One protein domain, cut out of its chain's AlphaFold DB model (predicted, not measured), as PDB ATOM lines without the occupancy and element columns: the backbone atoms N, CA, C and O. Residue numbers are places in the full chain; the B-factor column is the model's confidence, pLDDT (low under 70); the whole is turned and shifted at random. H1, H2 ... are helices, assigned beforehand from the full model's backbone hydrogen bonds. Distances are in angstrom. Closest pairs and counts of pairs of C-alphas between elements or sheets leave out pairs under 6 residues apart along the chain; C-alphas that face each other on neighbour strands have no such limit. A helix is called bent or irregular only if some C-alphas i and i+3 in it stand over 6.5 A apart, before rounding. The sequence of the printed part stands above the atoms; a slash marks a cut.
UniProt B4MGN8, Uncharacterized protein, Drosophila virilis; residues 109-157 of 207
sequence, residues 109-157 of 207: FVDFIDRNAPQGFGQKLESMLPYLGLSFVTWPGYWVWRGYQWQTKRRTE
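AT A GLANCE: This is residues 109 to 157 of the 207 residues of an uncharacterized protein of Drosophila virilis (UniProt B4MGN8). One long helix, H2, makes a rod with a kink near its first end, and a short helix, H1, meets it at that end at a steep angle, like a small head on a long shaft. Most of H2 sticks out alone: residues 126 to 157, of which 126 to 153 belong to H2, stand free. The printed part has 49 residues, with two named helices in the order H1, H2 and no named strand; the class is all helix. The whole is extended, with a radius of gyration of the C-alphas of 18.8 A, and spans 56 by 16 by 13 A.

HOW THE PARTS SIT: H2, residues 121 to 153, has a kink of 51 degrees near residue 128. It is irregular there: C-alphas 127 and 130 are 7.1 A apart, and its line is a rough one. H1, residues 109 to 116, and H2 touch, and H2 touches H1 with residues 121 to 122 alone. Their closest C-alphas, those of Asp 114 and Gly 122, are 6.7 A apart. The two helices run opposite ways at a steep tilt of 59 degrees. In H1 every O i to N i+4 pair is within hydrogen-bond range; in H2, 26 of 29 are.

IN THESE COORDINATES: H2 runs from Phe 121, with its C-alpha at (-77.542, -54.841, 175.633), to Lys 153, with its C-alpha at (-105.412, -19.266, 168.094), 45.8 A from first to last C-alpha. H1 begins at Phe 109, C-alpha (-70.899, -48.344, 166.620), and ends at Asn 116, 10.5 A from first to last C-alpha.

THE WHOLE: The C-alphas farthest apart, those of Arg 115 and Thr 156, are 56.9 A apart. The printed part has no cut, and the link from H1 to H2, four residues, is tight. The mean pLDDT of the printed part is 80.2; residue 120 and residues 155 to 157 are under 70.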
ATOM      1  N   PHE A 109     -69.951 -48.601 165.539       79.44
ATOM      2  CA  PHE A 109     -70.899 -48.344 166.620       79.44
ATOM      3  C   PHE A 109     -71.379 -49.642 167.273       79.44
ATOM      4  O   PHE A 109     -71.416 -49.729 168.497       79.44
ATOM      5  N   VAL A 110     -71.710 -50.661 166.477       76.31
ATOM      6  CA  VAL A 110     -72.132 -51.967 167.008       76.31
ATOM      7  C   VAL A 110     -70.992 -52.617 167.793       76.31
ATOM      8  O   VAL A 110     -71.196 -53.026 168.929       76.31
ATOM      9  N   ASP A 111     -69.776 -52.608 167.247       77.56
ATOM     10  CA  ASP A 111     -68.579 -53.164 167.887       77.56
ATOM     11  C   ASP A 111     -68.188 -52.382 169.158       77.56
ATOM     12  O   ASP A 111     -67.799 -52.959 170.173       77.56
ATOM     13  N   PHE A 112     -68.368 -51.057 169.166       81.38
ATOM     14  CA  PHE A 112     -68.206 -50.228 170.360       81.38
ATOM     15  C   PHE A 112     -69.231 -50.587 171.439       81.38
ATOM     16  O   PHE A 112     -68.873 -50.702 172.613       81.38
ATOM     17  N   ILE A 113     -70.497 -50.755 171.057       77.88
ATOM     18  CA  ILE A 113     -71.569 -51.120 171.980       77.88
ATOM     19  C   ILE A 113     -71.324 -52.524 172.539       77.88
ATOM     20  O   ILE A 113     -71.395 -52.698 173.750       77.88
ATOM     21  N   ASP A 114     -70.947 -53.494 171.712       74.69
ATOM     22  CA  ASP A 114     -70.696 -54.871 172.147       74.69
ATOM     23  C   ASP A 114     -69.485 -54.994 173.083       74.69
ATOM     24  O   ASP A 114     -69.476 -55.833 173.986       74.69
ATOM     25  N   ARG A 115     -68.469 -54.137 172.922       80.06
ATOM     26  CA  ARG A 115     -67.278 -54.117 173.792       80.06
ATOM     27  C   ARG A 115     -67.481 -53.375 175.110       80.06
ATOM     28  O   ARG A 115     -66.803 -53.697 176.084       80.06
ATOM     29  N   ASN A 116     -68.356 -52.368 175.143       80.19
ATOM     30  CA  ASN A 116     -68.505 -51.475 176.300       80.19
ATOM     31  C   ASN A 116     -69.819 -51.657 177.067       80.19
ATOM     32  O   ASN A 116     -69.932 -51.184 178.200       80.19
ATOM     33  N   ALA A 117     -70.815 -52.318 176.480       81.19
ATOM     34  CA  ALA A 117     -72.091 -52.575 177.124       81.19
ATOM     35  C   ALA A 117     -72.130 -53.979 177.759       81.19
ATOM     36  O   ALA A 117     -71.443 -54.899 177.315       81.19
ATOM     37  N   PRO A 118     -72.937 -54.177 178.817       79.06
ATOM     38  CA  PRO A 118     -73.145 -55.497 179.399       79.06
ATOM     39  C   PRO A 118     -73.754 -56.472 178.380       79.06
ATOM     40  O   PRO A 118     -74.541 -56.079 177.514       79.06
ATOM     41  N   GLN A 119     -73.414 -57.758 178.519       73.62
ATOM     42  CA  GLN A 119     -73.905 -58.830 177.648       73.62
ATOM     43  C   GLN A 119     -75.441 -58.779 177.532       73.62
ATOM     44  O   GLN A 119     -76.148 -58.686 178.536       73.62
ATOM     45  N   GLY A 120     -75.951 -58.785 176.296       68.81
ATOM     46  CA  GLY A 120     -77.387 -58.686 175.995       68.81
ATOM     47  C   GLY A 120     -77.923 -57.262 175.781       68.81
ATOM     48  O   GLY A 120     -79.094 -57.107 175.436       68.81
ATOM     49  N   PHE A 121     -77.106 -56.213 175.922       76.56
ATOM     50  CA  PHE A 121     -77.542 -54.841 175.633       76.56
ATOM     51  C   PHE A 121     -77.894 -54.627 174.154       76.56
ATOM     52  O   PHE A 121     -78.928 -54.026 173.875       76.56
ATOM     53  N   GLY A 122     -77.107 -55.165 173.215       76.69
ATOM     54  CA  GLY A 122     -77.394 -55.071 171.777       76.69
ATOM     55  C   GLY A 122     -78.767 -55.647 171.404       76.69
ATOM     56  O   GLY A 122     -79.554 -54.981 170.738       76.69
ATOM     57  N   GLN A 123     -79.120 -56.819 171.945       75.88
ATOM     58  CA  GLN A 123     -80.436 -57.450 171.736       75.88
ATOM     59  C   GLN A 123     -81.589 -56.617 172.329       75.88
ATOM     60  O   GLN A 123     -82.677 -56.508 171.753       75.88
ATOM     61  N   LYS A 124     -81.360 -55.974 173.482       72.62
ATOM     62  CA  LYS A 124     -82.334 -55.040 174.072       72.62
ATOM     63  C   LYS A 124     -82.451 -53.751 173.261       72.62
ATOM     64  O   LYS A 124     -83.542 -53.208 173.134       72.62
ATOM     65  N   LEU A 125     -81.358 -53.273 172.681       80.00
ATOM     66  CA  LEU A 125     -81.359 -52.088 171.835       80.00
ATOM     67  C   LEU A 125     -82.093 -52.349 170.516       80.00
ATOM     68  O   LEU A 125     -82.898 -51.518 170.112       80.00
ATOM     69  N   GLU A 126     -81.898 -53.515 169.902       79.69
ATOM     70  CA  GLU A 126     -82.613 -53.932 168.690       79.69
ATOM     71  C   GLU A 126     -84.131 -54.025 168.925       79.69
ATOM     72  O   GLU A 126     -84.924 -53.500 168.143       79.69
ATOM     73  N   SER A 127     -84.554 -54.588 170.061       78.94
ATOM     74  CA  SER A 127     -85.974 -54.635 170.445       78.94
ATOM     75  C   SER A 127     -86.561 -53.266 170.829       78.94
ATOM     76  O   SER A 127     -87.765 -53.046 170.681       78.94
ATOM     77  N   MET A 128     -85.732 -52.311 171.269       78.94
ATOM     78  CA  MET A 128     -86.140 -50.931 171.576       78.94
ATOM     79  C   MET A 128     -86.062 -49.976 170.376       78.94
ATOM     80  O   MET A 128     -86.686 -48.913 170.395       78.94
ATOM     81  N   LEU A 129     -85.340 -50.350 169.322       81.44
ATOM     82  CA  LEU A 129     -85.118 -49.569 168.106       81.44
ATOM     83  C   LEU A 129     -86.411 -49.034 167.460       81.44
ATOM     84  O   LEU A 129     -86.455 -47.835 167.166       81.44
ATOM     85  N   PRO A 130     -87.502 -49.819 167.298       84.06
ATOM     86  CA  PRO A 130     -88.750 -49.286 166.744       84.06
ATOM     87  C   PRO A 130     -89.385 -48.205 167.632       84.06
ATOM     88  O   PRO A 130     -89.922 -47.221 167.120       84.06
ATOM     89  N   TYR A 131     -89.290 -48.335 168.959       83.31
ATOM     90  CA  TYR A 131     -89.805 -47.340 169.903       83.31
ATOM     91  C   TYR A 131     -88.961 -46.065 169.902       83.31
ATOM     92  O   TYR A 131     -89.508 -44.961 169.927       83.31
ATOM     93  N   LEU A 132     -87.636 -46.210 169.813       83.62
ATOM     94  CA  LEU A 132     -86.714 -45.091 169.641       83.62
ATOM     95  C   LEU A 132     -87.014 -44.339 168.344       83.62
ATOM     96  O   LEU A 132     -87.226 -43.127 168.391       83.62
ATOM     97  N   GLY A 133     -87.137 -45.043 167.216       85.44
ATOM     98  CA  GLY A 133     -87.483 -44.445 165.926       85.44
ATOM     99  C   GLY A 133     -88.812 -43.685 165.966       85.44
ATOM    100  O   GLY A 133     -88.882 -42.528 165.544       85.44
ATOM    101  N   LEU A 134     -89.849 -44.279 166.570       86.44
ATOM    102  CA  LEU A 134     -91.123 -43.590 166.783       86.44
ATOM    103  C   LEU A 134     -90.956 -42.339 167.646       86.44
ATOM    104  O   LEU A 134     -91.532 -41.302 167.322       86.44
ATOM    105  N   SER A 135     -90.184 -42.405 168.730       82.88
ATOM    106  CA  SER A 135     -89.986 -41.267 169.634       82.88
ATOM    107  C   SER A 135     -89.319 -40.078 168.931       82.88
ATOM    108  O   SER A 135     -89.760 -38.938 169.108       82.88
ATOM    109  N   PHE A 136     -88.345 -40.348 168.056       88.81
ATOM    110  CA  PHE A 136     -87.607 -39.334 167.298       88.81
ATOM    111  C   PHE A 136     -88.487 -38.550 166.326       88.81
ATOM    112  O   PHE A 136     -88.235 -37.372 166.092       88.81
ATOM    113  N   VAL A 137     -89.532 -39.173 165.784       89.50
ATOM    114  CA  VAL A 137     -90.485 -38.520 164.874       89.50
ATOM    115  C   VAL A 137     -91.644 -37.898 165.656       89.50
ATOM    116  O   VAL A 137     -92.042 -36.756 165.416       89.50
ATOM    117  N   THR A 138     -92.173 -38.637 166.629       88.69
ATOM    118  CA  THR A 138     -93.383 -38.271 167.375       88.69
ATOM    119  C   THR A 138     -93.159 -37.036 168.239       88.69
ATOM    120  O   THR A 138     -94.026 -36.165 168.300       88.69
ATOM    121  N   TRP A 139     -91.993 -36.917 168.882       85.25
ATOM    122  CA  TRP A 139     -91.688 -35.792 169.763       85.25
ATOM    123  C   TRP A 139     -91.646 -34.445 169.021       85.25
ATOM    124  O   TRP A 139     -92.472 -33.579 169.328       85.25
ATOM    125  N   PRO A 140     -90.775 -34.229 168.016       88.88
ATOM    126  CA  PRO A 140     -90.787 -32.990 167.243       88.88
ATOM    127  C   PRO A 140     -92.094 -32.799 166.464       88.88
ATOM    128  O   PRO A 140     -92.576 -31.670 166.379       88.88
ATOM    129  N   GLY A 141     -92.723 -33.873 165.970       90.69
ATOM    130  CA  GLY A 141     -94.027 -33.797 165.303       90.69
ATOM    131  C   GLY A 141     -95.119 -33.202 166.197       90.69
ATOM    132  O   GLY A 141     -95.858 -32.309 165.773       90.69
ATOM    133  N   TYR A 142     -95.170 -33.616 167.465       85.56
ATOM    134  CA  TYR A 142     -96.087 -33.052 168.454       85.56
ATOM    135  C   TYR A 142     -95.848 -31.552 168.671       85.56
ATOM    136  O   TYR A 142     -96.806 -30.776 168.694       85.56
ATOM    137  N   TRP A 143     -94.587 -31.118 168.775       86.19
ATOM    138  CA  TRP A 143     -94.244 -29.700 168.934       86.19
ATOM    139  C   TRP A 143     -94.601 -28.862 167.708       86.19
ATOM    140  O   TRP A 143     -95.113 -27.753 167.867       86.19
ATOM    141  N   VAL A 144     -94.400 -29.387 166.498       89.19
ATOM    142  CA  VAL A 144     -94.785 -28.716 165.247       89.19
ATOM    143  C   VAL A 144     -96.301 -28.550 165.168       89.19
ATOM    144  O   VAL A 144     -96.789 -27.438 164.958       89.19
ATOM    145  N   TRP A 145     -97.059 -29.620 165.420       87.62
ATOM    146  CA  TRP A 145     -98.520 -29.563 165.467       87.62
ATOM    147  C   TRP A 145     -99.019 -28.564 166.525       87.62
ATOM    148  O   TRP A 145     -99.905 -27.746 166.262       87.62
ATOM    149  N   ARG A 146     -98.393 -28.549 167.707       80.62
ATOM    150  CA  ARG A 146     -98.687 -27.577 168.772       80.62
ATOM    151  C   ARG A 146     -98.323 -26.143 168.409       80.62
ATOM    152  O   ARG A 146     -99.042 -25.223 168.804       80.62
ATOM    153  N   GLY A 147     -97.233 -25.931 167.680       85.06
ATOM    154  CA  GLY A 147     -96.838 -24.624 167.158       85.06
ATOM    155  C   GLY A 147     -97.843 -24.092 166.137       85.06
ATOM    156  O   GLY A 147     -98.212 -22.917 166.186       85.06
ATOM    157  N   TYR A 148     -98.359 -24.972 165.278       86.00
ATOM    158  CA  TYR A 148     -99.414 -24.643 164.322       86.00
ATOM    159  C   TYR A 148    -100.728 -24.258 165.019       86.00
ATOM    160  O   TYR A 148    -101.281 -23.194 164.747       86.00
ATOM    161  N   GLN A 149    -101.175 -25.057 165.994       81.69
ATOM    162  CA  GLN A 149    -102.348 -24.748 166.826       81.69
ATOM    163  C   GLN A 149    -102.205 -23.432 167.598       81.69
ATOM    164  O   GLN A 149    -103.191 -22.744 167.859       81.69
ATOM    165  N   TRP A 150    -100.978 -23.061 167.973       77.12
ATOM    166  CA  TRP A 150    -100.748 -21.766 168.594       77.12
ATOM    167  C   TRP A 150    -100.971 -20.622 167.607       77.12
ATOM    168  O   TRP A 150    -101.657 -19.663 167.941       77.12
ATOM    169  N   GLN A 151    -100.395 -20.723 166.403       79.38
ATOM    170  CA  GLN A 151    -100.509 -19.698 165.362       79.38
ATOM    171  C   GLN A 151    -101.964 -19.392 165.006       79.38
ATOM    172  O   GLN A 151    -102.337 -18.225 164.908       79.38
ATOM    173  N   THR A 152    -102.801 -20.421 164.887       79.12
ATOM    174  CA  THR A 152    -104.217 -20.258 164.539       79.12
ATOM    175  C   THR A 152    -105.042 -19.601 165.651       79.12
ATOM    176  O   THR A 152    -106.000 -18.895 165.351       79.12
ATOM    177  N   LYS A 153    -104.659 -19.765 166.925       72.62
ATOM    178  CA  LYS A 153    -105.412 -19.266 168.094       72.62
ATOM    179  C   LYS A 153    -104.875 -17.968 168.708       72.62
ATOM    180  O   LYS A 153    -105.467 -17.459 169.659       72.62
ATOM    181  N   ARG A 154    -103.791 -17.381 168.174       70.06
ATOM    182  CA  ARG A 154    -103.171 -16.162 168.748       70.06
ATOM    183  C   ARG A 154    -104.094 -14.947 168.814       70.06
ATOM    184  O   ARG A 154    -103.827 -14.048 169.601       70.06
ATOM    185  N   ARG A 155    -105.124 -14.881 167.964       67.06
ATOM    186  CA  ARG A 155    -106.049 -13.736 167.911       67.06
ATOM    187  C   ARG A 155    -107.229 -13.846 168.880       67.06
ATOM    188  O   ARG A 155    -107.877 -12.836 169.111       67.06
ATOM    189  N   THR A 156    -107.504 -15.025 169.437       69.56
ATOM    190  CA  THR A 156    -108.741 -15.293 170.195       69.56
ATOM    191  C   THR A 156    -108.531 -15.545 171.689       69.56
ATOM    192  O   THR A 156    -109.473 -15.377 172.452       69.56
ATOM    193  N   GLU A 157    -107.329 -15.920 172.146       63.72
ATOM    194  CA  GLU A 157    -107.062 -16.212 173.568       63.72
ATOM    195  C   GLU A 157    -105.820 -15.473 174.101       63.72
ATOM    196  O   GLU A 157    -104.786 -15.388 173.434       63.72
TER     197      GLU A 157